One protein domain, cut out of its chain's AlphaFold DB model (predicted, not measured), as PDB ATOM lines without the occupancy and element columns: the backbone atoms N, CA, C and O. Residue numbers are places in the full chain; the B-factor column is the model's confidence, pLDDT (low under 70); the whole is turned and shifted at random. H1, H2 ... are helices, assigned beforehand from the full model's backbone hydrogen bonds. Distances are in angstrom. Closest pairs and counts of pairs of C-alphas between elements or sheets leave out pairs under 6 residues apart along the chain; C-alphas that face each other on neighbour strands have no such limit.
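AT A GLANCE: This is residues 2 to 69 of the 82 residues of an uncharacterized protein of Actinobacteria bacterium (UniProt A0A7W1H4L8). A loose, ring-like loop of chain has its longest helix, H3, along one side and the short helices H2, H1 and H4 at the other end. The long link, residues 37 to 48, runs from the end of H3 back to H4, which packs on H1, and the tail after H4 folds back, with residues 60 to 66 sticking out. The printed part has 68 residues with four named helices, H1 to H4 in chain order, and no named strand; the class is all helix, though under half of the residues, 31, are in named elements. The whole is only just loose, close to compact, with a radius of gyration of the C-alphas of 13.3 A and spans of 39 by 27 by 19 A.

HOW THE PARTS SIT: H3, residues 22 to 36, is close to but not clearly touching H2, residues 13 to 19; their closest C-alphas, of Leu 19 and Gln 25, are 7.2 A apart. They run the same way at a steep tilt of 68 degrees, only just short of about perpendicular. H2 is also close to but not clearly touching H1, residues 6 to 9, the closest C-alphas being those of Leu 9 and Ala 16, 6.9 A apart. H1 and H4, residues 49 to 53, touch, with the closest C-alphas, of Asp 8 and Arg 52, 5.0 A apart. H3 is apart from H1 and H4, and H2 is apart from H4. Every O i to N i+4 pair is within hydrogen-bond range in H3 and H4, against 1 of 3 in H2, where 3 of 4 O i to N i+3 pairs are; H1 is too short for an i+4 pair.

IN THESE COORDINATES: H3 is 21.0 A long, from C-alpha 22 at (-22.204, -36.242, -91.711) to C-alpha 36. H2 measures 10.7 A, H1 6.1 A and H4 5.9 A, with C-alpha 53 at (1.708, -30.374, -101.435).

THE WHOLE: The C-alphas farthest apart, of Ser 37 and Arg 60, are 39.4 A apart. The printed part has no cut. The links from H1 to H2 and from H2 to H3 are tight, and that from H3 to H4 is long. The mean pLDDT of the printed part is 80.3; residues 2 to 10 and residue 45 are under 70.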
ATOM      1  N   PRO A   2     -12.632 -20.836 -93.366       50.59
ATOM      2  CA  PRO A   2     -13.058 -22.165 -93.770       50.59
ATOM      3  C   PRO A   2     -11.888 -23.120 -93.493       50.59
ATOM      4  O   PRO A   2     -10.771 -22.857 -93.920       50.59
ATOM      5  N   LEU A   3     -12.124 -24.194 -92.736       53.12
ATOM      6  CA  LEU A   3     -11.102 -25.211 -92.428       53.12
ATOM      7  C   LEU A   3     -10.707 -26.052 -93.662       53.12
ATOM      8  O   LEU A   3      -9.837 -26.911 -93.577       53.12
ATOM      9  N   LEU A   4     -11.356 -25.797 -94.797       53.75
ATOM     10  CA  LEU A   4     -11.130 -26.411 -96.093       53.75
ATOM     11  C   LEU A   4     -11.326 -25.340 -97.161       53.75
ATOM     12  O   LEU A   4     -12.425 -24.794 -97.294       53.75
ATOM     13  N   ASN A   5     -10.293 -25.054 -97.944       54.19
ATOM     14  CA  ASN A   5     -10.494 -24.426 -99.235       54.19
ATOM     15  C   ASN A   5     -10.665 -25.544-100.272       54.19
ATOM     16  O   ASN A   5      -9.903 -26.508-100.276       54.19
ATOM     17  N   ALA A   6     -11.632 -25.420-101.184       52.44
ATOM     18  CA  ALA A   6     -11.821 -26.382-102.278       52.44
ATOM     19  C   ALA A   6     -10.532 -26.589-103.103       52.44
ATOM     20  O   ALA A   6     -10.330 -27.632-103.723       52.44
ATOM     21  N   ASN A   7      -9.624 -25.610-103.060       58.97
ATOM     22  CA  ASN A   7      -8.334 -25.663-103.729       58.97
ATOM     23  C   ASN A   7      -7.297 -26.589-103.050       58.97
ATOM     24  O   ASN A   7      -6.364 -27.040-103.718       58.97
ATOM     25  N   ASP A   8      -7.457 -26.916-101.760       63.09
ATOM     26  CA  ASP A   8      -6.510 -27.752-100.998       63.09
ATOM     27  C   ASP A   8      -6.541 -29.232-101.437       63.09
ATOM     28  O   ASP A   8      -5.585 -29.971-101.207       63.09
ATOM     29  N   LEU A   9      -7.608 -29.660-102.122       67.88
ATOM     30  CA  LEU A   9      -7.846 -31.051-102.536       67.88
ATOM     31  C   LEU A   9      -7.797 -31.255-104.051       67.88
ATOM     32  O   LEU A   9      -8.211 -32.302-104.546       67.88
ATOM     33  N   SER A  10      -7.284 -30.284-104.808       68.06
ATOM     34  CA  SER A  10      -7.268 -30.310-106.281       68.06
ATOM     35  C   SER A  10      -6.639 -31.579-106.895       68.06
ATOM     36  O   SER A  10      -6.964 -31.945-108.022       68.06
ATOM     37  N   GLY A  11      -5.767 -32.281-106.160       70.94
ATOM     38  CA  GLY A  11      -5.165 -33.565-106.550       70.94
ATOM     39  C   GLY A  11      -5.773 -34.819-105.904       70.94
ATOM     40  O   GLY A  11      -5.250 -35.909-106.129       70.94
ATOM     41  N   TRP A  12      -6.828 -34.671-105.100       79.19
ATOM     42  CA  TRP A  12      -7.417 -35.694-104.223       79.19
ATOM     43  C   TRP A  12      -8.950 -35.723-104.325       79.19
ATOM     44  O   TRP A  12      -9.649 -35.866-103.327       79.19
ATOM     45  N   GLY A  13      -9.480 -35.611-105.549       75.31
ATOM     46  CA  GLY A  13     -10.921 -35.558-105.838       75.31
ATOM     47  C   GLY A  13     -11.805 -36.585-105.105       75.31
ATOM     48  O   GLY A  13     -12.845 -36.183-104.590       75.31
ATOM     49  N   PRO A  14     -11.414 -37.871-104.966       78.25
ATOM     50  CA  PRO A  14     -12.207 -38.849-104.211       78.25
ATOM     51  C   PRO A  14     -12.384 -38.507-102.724       78.25
ATOM     52  O   PRO A  14     -13.392 -38.869-102.128       78.25
ATOM     53  N   LEU A  15     -11.428 -37.787-102.125       75.75
ATOM     54  CA  LEU A  15     -11.470 -37.389-100.717       75.75
ATOM     55  C   LEU A  15     -12.479 -36.257-100.466       75.75
ATOM     56  O   LEU A  15     -12.972 -36.110 -99.353       75.75
ATOM     57  N   ALA A  16     -12.811 -35.467-101.494       76.25
ATOM     58  CA  ALA A  16     -13.755 -34.360-101.361       76.25
ATOM     59  C   ALA A  16     -15.150 -34.847-100.930       76.25
ATOM     60  O   ALA A  16     -15.757 -34.248-100.048       76.25
ATOM     61  N   GLY A  17     -15.611 -35.982-101.472       78.25
ATOM     62  CA  GLY A  17     -16.903 -36.573-101.103       78.25
ATOM     63  C   GLY A  17     -16.954 -37.131 -99.674       78.25
ATOM     64  O   GLY A  17     -18.021 -37.170 -99.069       78.25
ATOM     65  N   GLU A  18     -15.813 -37.519 -99.098       82.19
ATOM     66  CA  GLU A  18     -15.737 -37.962 -97.696       82.19
ATOM     67  C   GLU A  18     -15.896 -36.799 -96.707       82.19
ATOM     68  O   GLU A  18     -16.448 -36.962 -95.621       82.19
ATOM     69  N   LEU A  19     -15.481 -35.592 -97.090       79.62
ATOM     70  CA  LEU A  19     -15.581 -34.404 -96.233       79.62
ATOM     71  C   LEU A  19     -17.014 -33.868 -96.130       79.62
ATOM     72  O   LEU A  19     -17.365 -33.189 -95.161       79.62
ATOM     73  N   GLU A  20     -17.862 -34.203 -97.100       81.62
ATOM     74  CA  GLU A  20     -19.292 -33.888 -97.087       81.62
ATOM     75  C   GLU A  20     -20.095 -34.830 -96.180       81.62
ATOM     76  O   GLU A  20     -21.234 -34.525 -95.820       81.62
ATOM     77  N   GLN A  21     -19.505 -35.949 -95.751       87.06
ATOM     78  CA  GLN A  21     -20.186 -36.907 -94.892       87.06
ATOM     79  C   GLN A  21     -20.523 -36.307 -93.526       87.06
ATOM     80  O   GLN A  21     -19.768 -35.539 -92.921       87.06
ATOM     81  N   THR A  22     -21.654 -36.745 -92.977       88.38
ATOM     82  CA  THR A  22     -22.204 -36.242 -91.711       88.38
ATOM     83  C   THR A  22     -21.221 -36.338 -90.541       88.38
ATOM     84  O   THR A  22     -21.254 -35.504 -89.636       88.38
ATOM     85  N   TYR A  23     -20.341 -37.343 -90.520       90.75
ATOM     86  CA  TYR A  23     -19.347 -37.482 -89.452       90.75
ATOM     87  C   TYR A  23     -18.261 -36.398 -89.531       90.75
ATOM     88  O   TYR A  23     -17.919 -35.824 -88.499       90.75
ATOM     89  N   MET A  24     -17.783 -36.050 -90.732       86.31
ATOM     90  CA  MET A  24     -16.807 -34.972 -90.929       86.31
ATOM     91  C   MET A  24     -17.397 -33.618 -90.552       86.31
ATOM     92  O   MET A  24     -16.771 -32.854 -89.818       86.31
ATOM     93  N   GLN A  25     -18.649 -33.360 -90.934       86.50
ATOM     94  CA  GLN A  25     -19.370 -32.148 -90.526       86.50
ATOM     95  C   GLN A  25     -19.450 -32.006 -88.995       86.50
ATOM     96  O   GLN A  25     -19.250 -30.915 -88.458       86.50
ATOM     97  N   LYS A  26     -19.667 -33.112 -88.269       90.38
ATOM     98  CA  LYS A  26     -19.632 -33.118 -86.795       90.38
ATOM     99  C   LYS A  26     -18.240 -32.799 -86.250       90.38
ATOM    100  O   LYS A  26     -18.131 -31.994 -85.329       90.38
ATOM    101  N   VAL A  27     -17.185 -33.389 -86.812       88.94
ATOM    102  CA  VAL A  27     -15.799 -33.098 -86.407       88.94
ATOM    103  C   VAL A  27     -15.479 -31.615 -86.613       88.94
ATOM    104  O   VAL A  27     -14.966 -30.969 -85.699       88.94
ATOM    105  N   TYR A  28     -15.867 -31.036 -87.752       85.12
ATOM    106  CA  TYR A  28     -15.693 -29.606 -88.010       85.12
ATOM    107  C   TYR A  28     -16.442 -28.724 -87.019       85.12
ATOM    108  O   TYR A  28     -15.883 -27.732 -86.551       85.12
ATOM    109  N   ALA A  29     -17.674 -29.085 -86.663       87.69
ATOM    110  CA  ALA A  29     -18.438 -28.352 -85.661       87.69
ATOM    111  C   ALA A  29     -17.730 -28.352 -84.292       87.69
ATOM    112  O   ALA A  29     -17.643 -27.306 -83.652       87.69
ATOM    113  N   ILE A  30     -17.162 -29.491 -83.878       89.38
ATOM    114  CA  ILE A  30     -16.406 -29.613 -82.621       89.38
ATOM    115  C   ILE A  30     -15.141 -28.751 -82.660       89.38
ATOM    116  O   ILE A  30     -14.887 -27.991 -81.726       89.38
ATOM    117  N   LEU A  31     -14.356 -28.837 -83.736       86.25
ATOM    118  CA  LEU A  31     -13.122 -28.061 -83.886       86.25
ATOM    119  C   LEU A  31     -13.400 -26.556 -83.910       86.25
ATOM    120  O   LEU A  31     -12.696 -25.784 -83.260       86.25
ATOM    121  N   ARG A  32     -14.458 -26.140 -84.612       85.06
ATOM    122  CA  ARG A  32     -14.892 -24.742 -84.650       85.06
ATOM    123  C   ARG A  32     -15.306 -24.250 -83.270       85.06
ATOM    124  O   ARG A  32     -14.833 -23.203 -82.851       85.06
ATOM    125  N   HIS A  33     -16.109 -25.027 -82.545       88.25
ATOM    126  CA  HIS A  33     -16.511 -24.685 -81.183       88.25
ATOM    127  C   HIS A  33     -15.302 -24.512 -80.251       88.25
ATOM    128  O   HIS A  33     -15.247 -23.550 -79.488       88.25
ATOM    129  N   ARG A  34     -14.315 -25.416 -80.314       86.31
ATOM    130  CA  ARG A  34     -13.087 -25.322 -79.500       86.31
ATOM    131  C   ARG A  34     -12.254 -24.091 -79.849       86.31
ATOM    132  O   ARG A  34     -11.811 -23.384 -78.948       86.31
ATOM    133  N   LYS A  35     -12.117 -23.778 -81.142       81.31
ATOM    134  CA  LYS A  35     -11.436 -22.558 -81.603       81.31
ATOM    135  C   LYS A  35     -12.145 -21.295 -81.109       81.31
ATOM    136  O   LYS A  35     -11.493 -20.402 -80.578       81.31
ATOM    137  N   ASP A  36     -13.470 -21.243 -81.241       84.12
ATOM    138  CA  ASP A  36     -14.285 -20.107 -80.789       84.12
ATOM    139  C   ASP A  36     -14.263 -19.962 -79.252       84.12
ATOM    140  O   ASP A  36     -14.392 -18.857 -78.733       84.12
ATOM    141  N   SER A  37     -14.024 -21.060 -78.525       87.19
ATOM    142  CA  SER A  37     -13.829 -21.076 -77.064       87.19
ATOM    143  C   SER A  37     -12.429 -20.617 -76.622       87.19
ATOM    144  O   SER A  37     -12.166 -20.537 -75.423       87.19
ATOM    145  N   GLY A  38     -11.529 -20.307 -77.562       80.56
ATOM    146  CA  GLY A  38     -10.170 -19.838 -77.280       80.56
ATOM    147  C   GLY A  38      -9.132 -20.945 -77.071       80.56
ATOM    148  O   GLY A  38      -8.018 -20.647 -76.639       80.56
ATOM    149  N   GLU A  39      -9.456 -22.209 -77.369       82.06
ATOM    150  CA  GLU A  39      -8.469 -23.295 -77.336       82.06
ATOM    151  C   GLU A  39      -7.485 -23.173 -78.510       82.06
ATOM    152  O   GLU A  39      -7.878 -22.973 -79.663       82.06
ATOM    153  N   ALA A  40      -6.190 -23.335 -78.228       79.31
ATOM    154  CA  ALA A  40      -5.159 -23.364 -79.259       79.31
ATOM    155  C   ALA A  40      -5.195 -24.707 -80.013       79.31
ATOM    156  O   ALA A  40      -4.949 -25.761 -79.426       79.31
ATOM    157  N   ILE A  41      -5.481 -24.660 -81.316       79.81
ATOM    158  CA  ILE A  41      -5.524 -25.829 -82.207       79.81
ATOM    159  C   ILE A  41      -4.330 -25.759 -83.158       79.81
ATOM    160  O   ILE A  41      -4.163 -24.771 -83.868       79.81
ATOM    161  N   TYR A  42      -3.530 -26.824 -83.200       78.75
ATOM    162  CA  TYR A  42      -2.350 -26.916 -84.057       78.75
ATOM    163  C   TYR A  42      -2.500 -28.033 -85.095       78.75
ATOM    164  O   TYR A  42      -3.015 -29.100 -84.754       78.75
ATOM    165  N   PRO A  43      -1.978 -27.850 -86.321       74.06
ATOM    166  CA  PRO A  43      -1.512 -26.590 -86.920       74.06
ATOM    167  C   PRO A  43      -2.692 -25.689 -87.341       74.06
ATOM    168  O   PRO A  43      -3.723 -26.195 -87.765       74.06
ATOM    169  N   GLU A  44      -2.554 -24.360 -87.241       70.81
ATOM    170  CA  GLU A  44      -3.682 -23.431 -87.464       70.81
ATOM    171  C   GLU A  44      -4.153 -23.371 -88.928       70.81
ATOM    172  O   GLU A  44      -5.348 -23.519 -89.186       70.81
ATOM    173  N   ASP A  45      -3.226 -23.195 -89.877       69.81
ATOM    174  CA  ASP A  45      -3.541 -22.985 -91.304       69.81
ATOM    175  C   ASP A  45      -3.105 -24.151 -92.217       69.81
ATOM    176  O   ASP A  45      -3.455 -24.200 -93.397       69.81
ATOM    177  N   ASP A  46      -2.362 -25.123 -91.676       77.06
ATOM    178  CA  ASP A  46      -1.672 -26.166 -92.452       77.06
ATOM    179  C   ASP A  46      -2.191 -27.591 -92.191       77.06
ATOM    180  O   ASP A  46      -1.499 -28.577 -92.450       77.06
ATOM    181  N   VAL A  47      -3.440 -27.722 -91.732       80.00
ATOM    182  CA  VAL A  47      -4.079 -29.016 -91.409       80.00
ATOM    183  C   VAL A  47      -4.012 -30.014 -92.579       80.00
ATOM    184  O   VAL A  47      -3.782 -31.202 -92.365       80.00
ATOM    185  N   PHE A  48      -4.143 -29.538 -93.823       81.19
ATOM    186  CA  PHE A  48      -4.104 -30.368 -95.038       81.19
ATOM    187  C   PHE A  48      -2.848 -30.159 -95.896       81.19
ATOM    188  O   PHE A  48      -2.833 -30.523 -97.074       81.19
ATOM    189  N   ALA A  49      -1.769 -29.606 -95.331       83.12
ATOM    190  CA  ALA A  49      -0.561 -29.284 -96.092       83.12
ATOM    191  C   ALA A  49       0.027 -30.501 -96.829       83.12
ATOM    192  O   ALA A  49       0.411 -30.380 -97.989       83.12
ATOM    193  N   ALA A  50       0.036 -31.688 -96.213       84.69
ATOM    194  CA  ALA A  50       0.548 -32.905 -96.848       84.69
ATOM    195  C   ALA A  50      -0.206 -33.263 -98.146       84.69
ATOM    196  O   ALA A  50       0.410 -33.602 -99.158       84.69
ATOM    197  N   VAL A  51      -1.534 -33.129 -98.119       83.19
ATOM    198  CA  VAL A  51      -2.446 -33.431 -99.233       83.19
ATOM    199  C   VAL A  51      -2.351 -32.359-100.322       83.19
ATOM    200  O   VAL A  51      -2.304 -32.681-101.509       83.19
ATOM    201  N   ARG A  52      -2.240 -31.086 -99.920       82.81
ATOM    202  CA  ARG A  52      -2.062 -29.950-100.834       82.81
ATOM    203  C   ARG A  52      -0.728 -30.001-101.578       82.81
ATOM    204  O   ARG A  52      -0.676 -29.695-102.767       82.81
ATOM    205  N   LEU A  53       0.350 -30.362-100.882       85.75
ATOM    206  CA  LEU A  53       1.708 -30.374-101.435       85.75
ATOM    207  C   LEU A  53       1.978 -31.596-102.317       85.75
ATOM    208  O   LEU A  53       2.764 -31.500-103.258       85.75
ATOM    209  N   THR A  54       1.325 -32.728-102.043       86.62
ATOM    210  CA  THR A  54       1.573 -33.984-102.761       86.62
ATOM    211  C   THR A  54       0.295 -34.463-103.429       86.62
ATOM    212  O   THR A  54      -0.612 -34.943-102.757       86.62
ATOM    213  N   LYS A  55       0.209 -34.371-104.761       86.62
ATOM    214  CA  LYS A  55      -0.932 -34.917-105.517       86.62
ATOM    215  C   LYS A  55      -0.951 -36.437-105.393       86.62
ATOM    216  O   LYS A  55       0.105 -37.059-105.463       86.62
ATOM    217  N   LEU A  56      -2.141 -37.037-105.324       86.69
ATOM    218  CA  LEU A  56      -2.312 -38.484-105.147       86.69
ATOM    219  C   LEU A  56      -1.489 -39.320-106.145       86.69
ATOM    220  O   LEU A  56      -0.851 -40.293-105.760       86.69
ATOM    221  N   LYS A  57      -1.446 -38.906-107.416       88.31
ATOM    222  CA  LYS A  57      -0.694 -39.598-108.479       88.31
ATOM    223  C   LYS A  57       0.834 -39.563-108.315       88.31
ATOM    224  O   LYS A  57       1.524 -40.371-108.924       88.31
ATOM    225  N   ASP A  58       1.346 -38.604-107.547       89.56
ATOM    226  CA  ASP A  58       2.778 -38.367-107.359       89.56
ATOM    227  C   ASP A  58       3.277 -38.982-106.030       89.56
ATOM    228  O   ASP A  58       4.478 -38.972-105.747       89.56
ATOM    229  N   VAL A  59       2.369 -39.555-105.221       89.69
ATOM    230  CA  VAL A  59       2.690 -40.239-103.960       89.69
ATOM    231  C   VAL A  59       3.447 -41.534-104.247       89.69
ATOM    232  O   VAL A  59       2.989 -42.391-104.998       89.69
ATOM    233  N   ARG A  60       4.604 -41.697-103.600       93.44
ATOM    234  CA  ARG A  60       5.417 -42.925-103.678       93.44
ATOM    235  C   ARG A  60       5.508 -43.669-102.353       93.44
ATOM    236  O   ARG A  60       5.647 -44.885-102.340       93.44
ATOM    237  N   VAL A  61       5.464 -42.934-101.247       93.94
ATOM    238  CA  VAL A  61       5.619 -43.452 -99.888       93.94
ATOM    239  C   VAL A  61       4.624 -42.725 -98.996       93.94
ATOM    240  O   VAL A  61       4.418 -41.521 -99.156       93.94
ATOM    241  N   VAL A  62       4.028 -43.457 -98.059       92.50
ATOM    242  CA  VAL A  62       3.143 -42.908 -97.031       92.50
ATOM    243  C   VAL A  62       3.812 -43.105 -95.679       92.50
ATOM    244  O   VAL A  62       4.167 -44.225 -95.318       92.50
ATOM    245  N   ILE A  63       3.987 -42.011 -94.943       92.62
ATOM    246  CA  ILE A  63       4.490 -42.018 -93.570       92.62
ATOM    247  C   ILE A  63       3.365 -41.488 -92.688       92.62
ATOM    248  O   ILE A  63       2.851 -40.398 -92.931       92.62
ATOM    249  N   VAL A  64       2.979 -42.270 -91.682       90.38
ATOM    250  CA  VAL A  64       1.890 -41.926 -90.763       90.38
ATOM    251  C   VAL A  64       2.497 -41.482 -89.438       90.38
ATOM    252  O   VAL A  64       3.171 -42.261 -88.768       90.38
ATOM    253  N   GLY A  65       2.281 -40.215 -89.087       86.94
ATOM    254  CA  GLY A  65       2.558 -39.688 -87.751       86.94
ATOM    255  C   GLY A  65       1.352 -39.861 -86.826       86.94
ATOM    256  O   GLY A  65       0.237 -40.061 -87.302       86.94
ATOM    257  N   GLN A  66       1.578 -39.780 -85.513       82.75
ATOM    258  CA  GLN A  66       0.514 -39.907 -84.512       82.75
ATOM    259  C   GLN A  66      -0.178 -38.567 -84.234       82.75
ATOM    260  O   GLN A  66      -1.379 -38.454 -84.434       82.75
ATOM    261  N   ASP A  67       0.580 -37.549 -83.828       84.94
ATOM    262  CA  ASP A  67       0.048 -36.226 -83.506       84.94
ATOM    263  C   ASP A  67       0.968 -35.133 -84.069       84.94
ATOM    264  O   ASP A  67       2.192 -35.321 -84.124       84.94
ATOM    265  N   PRO A  68       0.415 -33.986 -84.507       82.31
ATOM    266  CA  PRO A  68       1.222 -32.848 -84.914       82.31
ATOM    267  C   PRO A  68       2.017 -32.300 -83.726       82.31
ATOM    268  O   PRO A  68       1.559 -32.297 -82.581       82.31
ATOM    269  N   TYR A  69       3.215 -31.784 -84.010       79.56
ATOM    270  CA  TYR A  69       4.049 -31.158 -82.989       79.56
ATOM    271  C   TYR A  69       3.296 -30.025 -82.290       79.56
ATOM    272  O   TYR A  69       2.868 -29.056 -82.915       79.56
TER     273      TYR A  69